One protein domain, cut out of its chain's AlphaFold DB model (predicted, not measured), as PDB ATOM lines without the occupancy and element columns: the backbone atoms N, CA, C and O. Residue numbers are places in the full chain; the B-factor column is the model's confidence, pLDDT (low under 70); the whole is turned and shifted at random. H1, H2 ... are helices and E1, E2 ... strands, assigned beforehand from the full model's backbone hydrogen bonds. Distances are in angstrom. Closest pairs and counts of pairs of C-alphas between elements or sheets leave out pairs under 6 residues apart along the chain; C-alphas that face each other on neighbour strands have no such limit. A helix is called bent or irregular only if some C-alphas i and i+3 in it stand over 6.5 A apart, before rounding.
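This is residues 29 to 118 of the 123 residues of an uncharacterized protein of Francisella sp (UniProt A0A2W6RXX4). Picture a loose chain strung between two separate strand parts: a small two-strand hairpin, E1 and E2, at one end, and a three-strand antiparallel sheet, E3, E4 and E5, at the other. Between them, residues 40 to 56, with the short helix H1 among them, stick out as a free arm, and H2, an irregular helix, lies to one side and is not on the sheet. The printed part has 90 residues with five named strands and two named helices, in the order E1, E2, H1, H2, E3, E4, E5, and the larger sheet has the order E3, E4, E5. The class is mixed, helices and strands, though under half of the residues, 44 of 90, are in named elements. The whole is loose, with a radius of gyration of the C-alphas of 16.3 A and spans of 45 by 32 by 26 A.

Find C-alpha 29 at (-65.850, -157.578, -7.507); there strand E1 begins and runs through residues 29 to 32. Strand E2 follows at residues 35 to 38, 10.0 A from first to last C-alpha. Go on to C-alpha 47 at (-51.369, -155.385, -1.485), where helix H1, residues 47 to 51, begins. Helix H2 holds residues 61 to 72 and measures 12.4 A; look inside it and you find it irregular, with C-alphas 66 and 69 9.4 A apart. Strand E3, residues 83 to 90, is the longest strand at 17.4 A, and it bends by 55 degrees at residue 87. Strand E4, residues 94 to 99, measures 16.6 A, and strand E5, residues 113 to 117, measures 13.0 A and ends at C-alpha 117 at (-51.898, -121.455, 4.176).

Start at the first printed residue, His 29, where E1 begins; E1 and E2 form a hairpin, antiparallel with an angle of 162 degrees between their directions. Look at N 29 and O 37, 2.8 A apart, and N 37 and O 29, also 2.8 A apart, both within hydrogen-bond range. E1 and E2 are apart from E3, E4 and E5. Next comes H1, which is not on the sheet of E3, E4 and E5, with 0 pairs of C-alphas within 10 A, and is apart from H2. H2 is not on that sheet either, with 1 pair within 10 A, and is apart from E4 and E5. In H1 every O i to N i+4 pair is within hydrogen-bond range, while in H2 it is 4 of 8. Move on to E3, E4 and E5, a meander, each strand the antiparallel neighbour of the one before, with E3 and E5 as edge strands and E4 as the inner one. E3 and E4 form a hairpin at 160 degrees; N 87 and O 96 are 3.0 A apart, and the C-alphas of Tyr 83 and His 99, which face each other, are 4.5 A apart. E4 and E5 form a hairpin at 167 degrees; N 95 and O 116 are 2.9 A apart, and so are N 97 and O 114.

Look for the two C-alphas farthest apart, those of Arg 41 and Asn 93, at 45.5 A. The printed part has no cut from residue 29 to residue 118. The link from E4 to E5 is long, with 13 residues; those from E1 to E2 and from E3 to E4 are tight. Residues 31 to 36 and 40 to 56 stand free; without them the body of 67 residues spans 42 by 32 by 21 A. The mean pLDDT of the printed part is 86.0, and residues 84 to 85, which lie in E3, are under 70.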
ATOM      1  N   HIS A  29     -64.418-157.319  -7.568       86.69
ATOM      2  CA  HIS A  29     -65.850-157.578  -7.507       86.69
ATOM      3  C   HIS A  29     -66.399-157.143  -6.149       86.69
ATOM      4  O   HIS A  29     -65.854-157.501  -5.107       86.69
ATOM      5  N   ALA A  30     -67.491-156.380  -6.152       89.31
ATOM      6  CA  ALA A  30     -68.276-156.141  -4.948       89.31
ATOM      7  C   ALA A  30     -69.265-157.303  -4.803       89.31
ATOM      8  O   ALA A  30     -70.158-157.447  -5.635       89.31
ATOM      9  N   LEU A  31     -69.052-158.160  -3.802       89.00
ATOM     10  CA  LEU A  31     -69.965-159.272  -3.508       89.00
ATOM     11  C   LEU A  31     -71.191-158.774  -2.737       89.00
ATOM     12  O   LEU A  31     -72.290-159.255  -2.976       89.00
ATOM     13  N   ASP A  32     -70.976-157.796  -1.852       90.00
ATOM     14  CA  ASP A  32     -71.989-157.171  -1.001       90.00
ATOM     15  C   ASP A  32     -71.605-155.719  -0.680       90.00
ATOM     16  O   ASP A  32     -70.463-155.303  -0.898       90.00
ATOM     17  N   ASN A  33     -72.528-154.960  -0.075       90.25
ATOM     18  CA  ASN A  33     -72.328-153.550   0.314       90.25
ATOM     19  C   ASN A  33     -71.092-153.306   1.203       90.25
ATOM     20  O   ASN A  33     -70.574-152.191   1.254       90.25
ATOM     21  N   HIS A  34     -70.622-154.337   1.909       90.94
ATOM     22  CA  HIS A  34     -69.478-154.266   2.820       90.94
ATOM     23  C   HIS A  34     -68.390-155.299   2.499       90.94
ATOM     24  O   HIS A  34     -67.511-155.542   3.322       90.94
ATOM     25  N   THR A  35     -68.436-155.951   1.333       90.94
ATOM     26  CA  THR A  35     -67.487-157.017   0.979       90.94
ATOM     27  C   THR A  35     -66.945-156.829  -0.432       90.94
ATOM     28  O   THR A  35     -67.665-156.968  -1.422       90.94
ATOM     29  N   LEU A  36     -65.640-156.558  -0.510       90.19
ATOM     30  CA  LEU A  36     -64.893-156.416  -1.755       90.19
ATOM     31  C   LEU A  36     -63.967-157.623  -1.957       90.19
ATOM     32  O   LEU A  36     -63.106-157.900  -1.125       90.19
ATOM     33  N   GLN A  37     -64.123-158.316  -3.081       89.44
ATOM     34  CA  GLN A  37     -63.254-159.401  -3.520       89.44
ATOM     35  C   GLN A  37     -62.259-158.886  -4.563       89.44
ATOM     36  O   GLN A  37     -62.646-158.244  -5.538       89.44
ATOM     37  N   VAL A  38     -60.977-159.214  -4.387       88.50
ATOM     38  CA  VAL A  38     -59.912-158.873  -5.339       88.50
ATOM     39  C   VAL A  38     -59.153-160.137  -5.730       88.50
ATOM     40  O   VAL A  38     -58.693-160.888  -4.870       88.50
ATOM     41  N   ILE A  39     -59.030-160.378  -7.033       87.12
ATOM     42  CA  ILE A  39     -58.392-161.557  -7.617       87.12
ATOM     43  C   ILE A  39     -57.064-161.140  -8.247       87.12
ATOM     44  O   ILE A  39     -57.019-160.352  -9.194       87.12
ATOM     45  N   PHE A  40     -55.969-161.720  -7.758       84.25
ATOM     46  CA  PHE A  40     -54.633-161.495  -8.307       84.25
ATOM     47  C   PHE A  40     -54.181-162.654  -9.190       84.25
ATOM     48  O   PHE A  40     -54.419-163.818  -8.885       84.25
ATOM     49  N   ARG A  41     -53.440-162.344 -10.262       83.94
ATOM     50  CA  ARG A  41     -52.778-163.366 -11.099       83.94
ATOM     51  C   ARG A  41     -51.515-163.948 -10.458       83.94
ATOM     52  O   ARG A  41     -51.066-165.017 -10.851       83.94
ATOM     53  N   ARG A  42     -50.898-163.210  -9.535       81.25
ATOM     54  CA  ARG A  42     -49.678-163.581  -8.804       81.25
ATOM     55  C   ARG A  42     -49.799-163.089  -7.369       81.25
ATOM     56  O   ARG A  42     -50.517-162.126  -7.119       81.25
ATOM     57  N   ILE A  43     -49.081-163.727  -6.451       81.81
ATOM     58  CA  ILE A  43     -49.058-163.323  -5.043       81.81
ATOM     59  C   ILE A  43     -48.589-161.866  -4.946       81.81
ATOM     60  O   ILE A  43     -47.535-161.513  -5.473       81.81
ATOM     61  N   CYS A  44     -49.378-161.029  -4.275       82.19
ATOM     62  CA  CYS A  44     -49.046-159.638  -4.003       82.19
ATOM     63  C   CYS A  44     -48.934-159.448  -2.488       82.19
ATOM     64  O   CYS A  44     -49.936-159.310  -1.793       82.19
ATOM     65  N   THR A  45     -47.710-159.475  -1.966       87.81
ATOM     66  CA  THR A  45     -47.442-159.341  -0.524       87.81
ATOM     67  C   THR A  45     -47.681-157.922  -0.010       87.81
ATOM     68  O   THR A  45     -48.072-157.743   1.138       87.81
ATOM     69  N   LEU A  46     -47.494-156.914  -0.865       88.12
ATOM     70  CA  LEU A  46     -47.645-155.495  -0.523       88.12
ATOM     71  C   LEU A  46     -49.051-154.957  -0.812       88.12
ATOM     72  O   LEU A  46     -49.254-153.747  -0.793       88.12
ATOM     73  N   PHE A  47     -50.031-155.824  -1.086       87.88
ATOM     74  CA  PHE A  47     -51.369-155.385  -1.485       87.88
ATOM     75  C   PHE A  47     -51.997-154.413  -0.476       87.88
ATOM     76  O   PHE A  47     -52.504-153.368  -0.871       87.88
ATOM     77  N   LEU A  48     -51.880-154.705   0.822       88.81
ATOM     78  CA  LEU A  48     -52.401-153.829   1.875       88.81
ATOM     79  C   LEU A  48     -51.729-152.449   1.890       88.81
ATOM     80  O   LEU A  48     -52.398-151.458   2.146       88.81
ATOM     81  N   GLN A  49     -50.435-152.368   1.574       88.94
ATOM     82  CA  GLN A  49     -49.737-151.081   1.477       88.94
ATOM     83  C   GLN A  49     -50.164-150.298   0.237       88.94
ATOM     84  O   GLN A  49     -50.259-149.078   0.269       88.94
ATOM     85  N   ILE A  50     -50.445-150.998  -0.862       87.62
ATOM     86  CA  ILE A  50     -50.938-150.367  -2.087       87.62
ATOM     87  C   ILE A  50     -52.340-149.788  -1.854       87.62
ATOM     88  O   ILE A  50     -52.617-148.690  -2.334       87.62
ATOM     89  N   LEU A  51     -53.200-150.482  -1.097       89.06
ATOM     90  CA  LEU A  51     -54.542-150.009  -0.733       89.06
ATOM     91  C   LEU A  51     -54.543-148.709   0.080       89.06
ATOM     92  O   LEU A  51     -55.521-147.973   0.014       89.06
ATOM     93  N   ASP A  52     -53.464-148.413   0.804       88.12
ATOM     94  CA  ASP A  52     -53.311-147.163   1.561       88.12
ATOM     95  C   ASP A  52     -52.988-145.952   0.660       88.12
ATOM     96  O   ASP A  52     -52.963-144.801   1.092       88.12
ATOM     97  N   SER A  53     -52.747-146.184  -0.633       89.00
ATOM     98  CA  SER A  53     -52.509-145.110  -1.592       89.00
ATOM     99  C   SER A  53     -53.765-144.275  -1.844       89.00
ATOM    100  O   SER A  53     -54.854-144.800  -2.079       89.00
ATOM    101  N   ILE A  54     -53.575-142.956  -1.957       84.69
ATOM    102  CA  ILE A  54     -54.626-141.986  -2.313       84.69
ATOM    103  C   ILE A  54     -55.328-142.375  -3.626       84.69
ATOM    104  O   ILE A  54     -56.528-142.155  -3.780       84.69
ATOM    105  N   ALA A  55     -54.609-143.011  -4.555       84.69
ATOM    106  CA  ALA A  55     -55.153-143.442  -5.843       84.69
ATOM    107  C   ALA A  55     -56.257-144.513  -5.734       84.69
ATOM    108  O   ALA A  55     -57.023-144.682  -6.680       84.69
ATOM    109  N   LEU A  56     -56.331-145.237  -4.613       86.94
ATOM    110  CA  LEU A  56     -57.320-146.290  -4.361       86.94
ATOM    111  C   LEU A  56     -58.380-145.882  -3.333       86.94
ATOM    112  O   LEU A  56     -59.169-146.716  -2.888       86.94
ATOM    113  N   THR A  57     -58.430-144.598  -2.977       88.12
ATOM    114  CA  THR A  57     -59.474-144.081  -2.095       88.12
ATOM    115  C   THR A  57     -60.852-144.173  -2.764       88.12
ATOM    116  O   THR A  57     -60.979-143.970  -3.975       88.12
ATOM    117  N   PRO A  58     -61.908-144.512  -2.001       89.06
ATOM    118  CA  PRO A  58     -63.250-144.634  -2.550       89.06
ATOM    119  C   PRO A  58     -63.789-143.266  -2.972       89.06
ATOM    120  O   PRO A  58     -63.609-142.267  -2.276       89.06
ATOM    121  N   LEU A  59     -64.500-143.237  -4.100       89.31
ATOM    122  CA  LEU A  59     -65.056-142.013  -4.672       89.31
ATOM    123  C   LEU A  59     -66.593-141.994  -4.598       89.31
ATOM    124  O   LEU A  59     -67.233-143.023  -4.834       89.31
ATOM    125  N   PRO A  60     -67.216-140.833  -4.317       89.50
ATOM    126  CA  PRO A  60     -68.666-140.715  -4.214       89.50
ATOM    127  C   PRO A  60     -69.326-140.637  -5.600       89.50
ATOM    128  O   PRO A  60     -69.500-139.557  -6.168       89.50
ATOM    129  N   VAL A  61     -69.753-141.787  -6.127       89.25
ATOM    130  CA  VAL A  61     -70.374-141.905  -7.463       89.25
ATOM    131  C   VAL A  61     -71.560-140.948  -7.634       89.25
ATOM    132  O   VAL A  61     -71.591-140.178  -8.590       89.25
ATOM    133  N   ASN A  62     -72.465-140.887  -6.651       89.62
ATOM    134  CA  ASN A  62     -73.660-140.031  -6.697       89.62
ATOM    135  C   ASN A  62     -73.343-138.535  -6.869       89.62
ATOM    136  O   ASN A  62     -74.136-137.787  -7.439       89.62
ATOM    137  N   VAL A  63     -72.219-138.074  -6.318       88.69
ATOM    138  CA  VAL A  63     -71.803-136.666  -6.387       88.69
ATOM    139  C   VAL A  63     -71.148-136.393  -7.731       88.69
ATOM    140  O   VAL A  63     -71.452-135.385  -8.361       88.69
ATOM    141  N   ILE A  64     -70.312-137.321  -8.197       90.25
ATOM    142  CA  ILE A  64     -69.641-137.246  -9.498       90.25
ATOM    143  C   ILE A  64     -70.667-137.235 -10.634       90.25
ATOM    144  O   ILE A  64     -70.554-136.432 -11.554       90.25
ATOM    145  N   GLU A  65     -71.704-138.067 -10.558       91.75
ATOM    146  CA  GLU A  65     -72.771-138.101 -11.562       91.75
ATOM    147  C   GLU A  65     -73.584-136.798 -11.602       91.75
ATOM    148  O   GLU A  65     -73.986-136.362 -12.678       91.75
ATOM    149  N   LYS A  66     -73.791-136.142 -10.452       90.56
ATOM    150  CA  LYS A  66     -74.537-134.874 -10.362       90.56
ATOM    151  C   LYS A  66     -73.711-133.650 -10.754       90.56
ATOM    152  O   LYS A  66     -74.232-132.748 -11.397       90.56
ATOM    153  N   GLN A  67     -72.453-133.591 -10.323       87.69
ATOM    154  CA  GLN A  67     -71.588-132.410 -10.450       87.69
ATOM    155  C   GLN A  67     -70.619-132.501 -11.640       87.69
ATOM    156  O   GLN A  67     -69.957-131.518 -11.982       87.69
ATOM    157  N   GLY A  68     -70.529-133.667 -12.286       90.69
ATOM    158  CA  GLY A  68     -69.637-133.908 -13.414       90.69
ATOM    159  C   GLY A  68     -68.187-133.609 -13.047       90.69
ATOM    160  O   GLY A  68     -67.726-133.945 -11.963       90.69
ATOM    161  N   GLU A  69     -67.466-132.919 -13.928       88.94
ATOM    162  CA  GLU A  69     -66.055-132.551 -13.716       88.94
ATOM    163  C   GLU A  69     -65.832-131.572 -12.554       88.94
ATOM    164  O   GLU A  69     -64.717-131.449 -12.054       88.94
ATOM    165  N   ARG A  70     -66.882-130.884 -12.090       88.31
ATOM    166  CA  ARG A  70     -66.793-129.872 -11.027       88.31
ATOM    167  C   ARG A  70     -66.941-130.449  -9.623       88.31
ATOM    168  O   ARG A  70     -66.956-129.689  -8.659       88.31
ATOM    169  N   TRP A  71     -67.039-131.772  -9.490       88.31
ATOM    170  CA  TRP A  71     -67.223-132.429  -8.196       88.31
ATOM    171  C   TRP A  71     -66.075-132.156  -7.209       88.31
ATOM    172  O   TRP A  71     -66.298-132.197  -6.007       88.31
ATOM    173  N   THR A  72     -64.870-131.836  -7.692       87.56
ATOM    174  CA  THR A  72     -63.698-131.503  -6.861       87.56
ATOM    175  C   THR A  72     -63.629-130.035  -6.433       87.56
ATOM    176  O   THR A  72     -62.731-129.659  -5.683       87.56
ATOM    177  N   GLN A  73     -64.540-129.179  -6.907       86.38
ATOM    178  CA  GLN A  73     -64.534-127.760  -6.554       86.38
ATOM    179  C   GLN A  73     -64.976-127.530  -5.103       86.38
ATOM    180  O   GLN A  73     -65.712-128.332  -4.514       86.38
ATOM    181  N   ALA A  74     -64.550-126.392  -4.545       85.56
ATOM    182  CA  ALA A  74     -64.991-125.936  -3.229       85.56
ATOM    183  C   ALA A  74     -66.525-125.909  -3.156       85.56
ATOM    184  O   ALA A  74     -67.189-125.431  -4.075       85.56
ATOM    185  N   GLY A  75     -67.081-126.460  -2.080       83.88
ATOM    186  CA  GLY A  75     -68.524-126.587  -1.863       83.88
ATOM    187  C   GLY A  75     -69.193-127.825  -2.477       83.88
ATOM    188  O   GLY A  75     -70.259-128.206  -2.000       83.88
ATOM    189  N   HIS A  76     -68.588-128.492  -3.467       85.75
ATOM    190  CA  HIS A  76     -69.150-129.706  -4.088       85.75
ATOM    191  C   HIS A  76     -68.446-130.996  -3.675       85.75
ATOM    192  O   HIS A  76     -69.048-132.070  -3.737       85.75
ATOM    193  N   MET A  77     -67.183-130.896  -3.262       85.44
ATOM    194  CA  MET A  77     -66.388-132.054  -2.885       85.44
ATOM    195  C   MET A  77     -66.913-132.685  -1.596       85.44
ATOM    196  O   MET A  77     -67.079-132.011  -0.581       85.44
ATOM    197  N   ILE A  78     -67.135-133.997  -1.668       85.94
ATOM    198  CA  ILE A  78     -67.532-134.850  -0.551       85.94
ATOM    199  C   ILE A  78     -66.444-135.901  -0.365       85.94
ATOM    200  O   ILE A  78     -66.067-136.574  -1.325       85.94
ATOM    201  N   SER A  79     -65.948-136.049   0.861       84.62
ATOM    202  CA  SER A  79     -64.932-137.042   1.212       84.62
ATOM    203  C   SER A  79     -65.454-138.020   2.275       84.62
ATOM    204  O   SER A  79     -66.361-137.702   3.042       84.62
ATOM    205  N   ASN A  80     -64.868-139.219   2.335       87.94
ATOM    206  CA  ASN A  80     -65.133-140.208   3.386       87.94
ATOM    207  C   ASN A  80     -64.190-140.069   4.599       87.94
ATOM    208  O   ASN A  80     -64.219-140.911   5.496       87.94
ATOM    209  N   GLY A  81     -63.313-139.063   4.599       87.06
ATOM    210  CA  GLY A  81     -62.322-138.842   5.645       87.06
ATOM    211  C   GLY A  81     -62.857-138.023   6.826       87.06
ATOM    212  O   GLY A  81     -64.035-137.656   6.853       87.06
ATOM    213  N   PRO A  82     -61.978-137.681   7.788       85.06
ATOM    214  CA  PRO A  82     -62.333-136.855   8.945       85.06
ATOM    215  C   PRO A  82     -62.715-135.416   8.576       85.06
ATOM    216  O   PRO A  82     -63.344-134.738   9.375       85.06
ATOM    217  N   TYR A  83     -62.384-134.950   7.367       84.38
ATOM    218  CA  TYR A  83     -62.771-133.630   6.869       84.38
ATOM    219  C   TYR A  83     -63.526-133.780   5.551       84.38
ATOM    220  O   TYR A  83     -62.977-134.288   4.573       84.38
ATOM    221  N   TYR A  84     -64.795-133.371   5.535       66.81
ATOM    222  CA  TYR A  84     -65.743-133.682   4.456       66.81
ATOM    223  C   TYR A  84     -65.750-132.614   3.366       66.81
ATOM    224  O   TYR A  84     -65.822-132.951   2.187       66.81
ATOM    225  N   TYR A  85     -65.697-131.339   3.766       67.50
ATOM    226  CA  TYR A  85     -65.946-130.199   2.887       67.50
ATOM    227  C   TYR A  85     -64.678-129.381   2.672       67.50
ATOM    228  O   TYR A  85     -64.103-128.834   3.617       67.50
ATOM    229  N   LEU A  86     -64.324-129.207   1.401       71.06
ATOM    230  CA  LEU A  86     -63.499-128.093   0.959       71.06
ATOM    231  C   LEU A  86     -64.379-126.836   1.006       71.06
ATOM    232  O   LEU A  86     -65.101-126.541   0.052       71.06
ATOM    233  N   LYS A  87     -64.403-126.144   2.151       77.81
ATOM    234  CA  LYS A  87     -65.248-124.952   2.328       77.81
ATOM    235  C   LYS A  87     -64.765-123.820   1.439       77.81
ATOM    236  O   LYS A  87     -65.565-123.125   0.824       77.81
ATOM    237  N   GLU A  88     -63.453-123.662   1.366       81.69
ATOM    238  CA  GLU A  88     -62.829-122.662   0.525       81.69
ATOM    239  C   GLU A  88     -61.506-123.204   0.001       81.69
ATOM    240  O   GLU A  88     -60.716-123.783   0.748       81.69
ATOM    241  N   TRP A  89     -61.279-123.010  -1.293       83.38
ATOM    242  CA  TRP A  89     -59.989-123.241  -1.918       83.38
ATOM    243  C   TRP A  89     -59.653-122.042  -2.783       83.38
ATOM    244  O   TRP A  89     -60.218-121.845  -3.860       83.38
ATOM    245  N   ARG A  90     -58.730-121.227  -2.281       82.12
ATOM    246  CA  ARG A  90     -58.091-120.171  -3.053       82.12
ATOM    247  C   ARG A  90     -56.805-120.740  -3.617       82.12
ATOM    248  O   ARG A  90     -55.881-121.054  -2.867       82.12
ATOM    249  N   VAL A  91     -56.769-120.895  -4.936       81.12
ATOM    250  CA  VAL A  91     -55.590-121.393  -5.649       81.12
ATOM    251  C   VAL A  91     -54.377-120.539  -5.268       81.12
ATOM    252  O   VAL A  91     -54.441-119.314  -5.359       81.12
ATOM    253  N   SER A  92     -53.288-121.189  -4.843       76.00
ATOM    254  CA  SER A  92     -52.028-120.550  -4.432       76.00
ATOM    255  C   SER A  92     -52.112-119.633  -3.201       76.00
ATOM    256  O   SER A  92     -51.296-118.720  -3.057       76.00
ATOM    257  N   ASN A  93     -53.116-119.807  -2.340       83.50
ATOM    258  CA  ASN A  93     -53.252-118.992  -1.135       83.50
ATOM    259  C   ASN A  93     -53.634-119.835   0.082       83.50
ATOM    260  O   ASN A  93     -52.878-119.898   1.052       83.50
ATOM    261  N   SER A  94     -54.819-120.447   0.060       84.56
ATOM    262  CA  SER A  94     -55.326-121.146   1.238       84.56
ATOM    263  C   SER A  94     -56.390-122.190   0.934       84.56
ATOM    264  O   SER A  94     -57.159-122.094  -0.029       84.56
ATOM    265  N   ILE A  95     -56.433-123.192   1.808       87.38
ATOM    266  CA  ILE A  95     -57.427-124.258   1.829       87.38
ATOM    267  C   ILE A  95     -58.045-124.308   3.226       87.38
ATOM    268  O   ILE A  95     -57.341-124.470   4.224       87.38
ATOM    269  N   LEU A  96     -59.372-124.204   3.292       88.38
ATOM    270  CA  LEU A  96     -60.147-124.358   4.518       88.38
ATOM    271  C   LEU A  96     -60.936-125.668   4.477       88.38
ATOM    272  O   LEU A  96     -61.826-125.848   3.638       88.38
ATOM    273  N   LEU A  97     -60.638-126.555   5.423       88.69
ATOM    274  CA  LEU A  97     -61.325-127.827   5.621       88.69
ATOM    275  C   LEU A  97     -62.216-127.768   6.861       88.69
ATOM    276  O   LEU A  97     -61.819-127.231   7.898       88.69
ATOM    277  N   VAL A  98     -63.406-128.358   6.755       88.75
ATOM    278  CA  VAL A  98     -64.377-128.455   7.856       88.75
ATOM    279  C   VAL A  98     -64.565-129.908   8.267       88.75
ATOM    280  O   VAL A  98     -64.609-130.808   7.419       88.75
ATOM    281  N   HIS A  99     -64.651-130.112   9.578       88.44
ATOM    282  CA  HIS A  99     -64.802-131.408  10.224       88.44
ATOM    283  C   HIS A  99     -66.035-132.195   9.747       88.44
ATOM    284  O   HIS A  99     -67.087-131.624   9.444       88.44
ATOM    285  N   ASN A 100     -65.887-133.518   9.657       88.75
ATOM    286  CA  ASN A 100     -66.908-134.461   9.212       88.75
ATOM    287  C   ASN A 100     -67.519-135.246  10.379       88.75
ATOM    288  O   ASN A 100     -67.014-136.306  10.749       88.75
ATOM    289  N   TYR A 101     -68.686-134.815  10.853       86.81
ATOM    290  CA  TYR A 101     -69.418-135.522  11.910       86.81
ATOM    291  C   TYR A 101     -69.963-136.903  11.497       86.81
ATOM    292  O   TYR A 101     -70.371-137.686  12.349       86.81
ATOM    293  N   GLN A 102     -70.001-137.223  10.198       86.50
ATOM    294  CA  GLN A 102     -70.427-138.542   9.702       86.50
ATOM    295  C   GLN A 102     -69.260-139.530   9.568       86.50
ATOM    296  O   GLN A 102     -69.454-140.667   9.134       86.50
ATOM    297  N   TYR A 103     -68.039-139.115   9.910       87.81
ATOM    298  CA  TYR A 103     -66.872-139.979   9.842       87.81
ATOM    299  C   TYR A 103     -66.955-141.102  10.882       87.81
ATOM    300  O   TYR A 103     -67.301-140.884  12.040       87.81
ATOM    301  N   CYS A 104     -66.583-142.324  10.490       84.00
ATOM    302  CA  CYS A 104     -66.725-143.506  11.346       84.00
ATOM    303  C   CYS A 104     -65.955-143.414  12.676       84.00
ATOM    304  O   CYS A 104     -66.313-144.083  13.641       84.00
ATOM    305  N   ASN A 105     -64.913-142.583  12.739       86.56
ATOM    306  CA  ASN A 105     -64.094-142.367  13.929       86.56
ATOM    307  C   ASN A 105     -64.113-140.891  14.375       86.56
ATOM    308  O   ASN A 105     -63.101-140.352  14.824       86.56
ATOM    309  N   ASP A 106     -65.271-140.242  14.232       84.00
ATOM    310  CA  ASP A 106     -65.538-138.849  14.609       84.00
ATOM    311  C   ASP A 106     -65.078-138.502  16.034       84.00
ATOM    312  O   ASP A 106     -64.352-137.537  16.232       84.00
ATOM    313  N   LEU A 107     -65.380-139.367  17.010       84.50
ATOM    314  CA  LEU A 107     -65.071-139.163  18.436       84.50
ATOM    315  C   LEU A 107     -63.581-138.929  18.748       84.50
ATOM    316  O   LEU A 107     -63.241-138.467  19.839       84.50
ATOM    317  N   ARG A 108     -62.673-139.296  17.835       86.56
ATOM    318  CA  ARG A 108     -61.228-139.074  17.993       86.56
ATOM    319  C   ARG A 108     -60.729-137.819  17.281       86.56
ATOM    320  O   ARG A 108     -59.620-137.375  17.581       86.56
ATOM    321  N   THR A 109     -61.513-137.245  16.378       82.75
ATOM    322  CA  THR A 109     -61.188-135.986  15.716       82.75
ATOM    323  C   THR A 109     -61.605-134.833  16.618       82.75
ATOM    324  O   THR A 109     -62.774-134.670  16.939       82.75
ATOM    325  N   LYS A 110     -60.632-134.041  17.075       85.12
ATOM    326  CA  LYS A 110     -60.882-132.942  18.025       85.12
ATOM    327  C   LYS A 110     -60.974-131.564  17.377       85.12
ATOM    328  O   LYS A 110     -61.364-130.612  18.041       85.12
ATOM    329  N   ASN A 111     -60.524-131.436  16.134       86.81
ATOM    330  CA  ASN A 111     -60.376-130.149  15.472       86.81
ATOM    331  C   ASN A 111     -61.577-129.889  14.564       86.81
ATOM    332  O   ASN A 111     -61.802-130.639  13.621       86.81
ATOM    333  N   ASP A 112     -62.278-128.781  14.800       86.19
ATOM    334  CA  ASP A 112     -63.468-128.417  14.021       86.19
ATOM    335  C   ASP A 112     -63.132-127.921  12.605       86.19
ATOM    336  O   ASP A 112     -63.889-128.122  11.650       86.19
ATOM    337  N   SER A 113     -61.986-127.258  12.447       86.12
ATOM    338  CA  SER A 113     -61.536-126.733  11.159       86.12
ATOM    339  C   SER A 113     -60.022-126.739  11.042       86.12
ATOM    340  O   SER A 113     -59.320-126.414  12.002       86.12
ATOM    341  N   LEU A 114     -59.530-127.039   9.841       87.44
ATOM    342  CA  LEU A 114     -58.123-126.913   9.482       87.44
ATOM    343  C   LEU A 114     -57.964-125.858   8.398       87.44
ATOM    344  O   LEU A 114     -58.665-125.882   7.387       87.44
ATOM    345  N   PHE A 115     -57.017-124.953   8.613       88.06
ATOM    346  CA  PHE A 115     -56.661-123.920   7.657       88.06
ATOM    347  C   PHE A 115     -55.220-124.141   7.211       88.06
ATOM    348  O   PHE A 115     -54.293-124.039   8.013       88.06
ATOM    349  N   PHE A 116     -55.047-124.479   5.938       86.62
ATOM    350  CA  PHE A 116     -53.741-124.591   5.305       86.62
ATOM    351  C   PHE A 116     -53.475-123.307   4.537       86.62
ATOM    352  O   PHE A 116     -54.242-122.946   3.646       86.62
ATOM    353  N   THR A 117     -52.399-122.622   4.898       86.12
ATOM    354  CA  THR A 117     -51.898-121.455   4.176       86.12
ATOM    355  C   THR A 117     -50.654-121.831   3.410       86.12
ATOM    356  O   THR A 117     -49.758-122.478   3.962       86.12
ATOM    357  N   ASP A 118     -50.556-121.342   2.186       76.69
ATOM    358  CA  ASP A 118     -49.295-121.370   1.471       76.69
ATOM    359  C   ASP A 118     -48.378-120.311   2.097       76.69
ATOM    360  O   ASP A 118     -48.676-119.115   2.093       76.69
TER     361      ASP A 118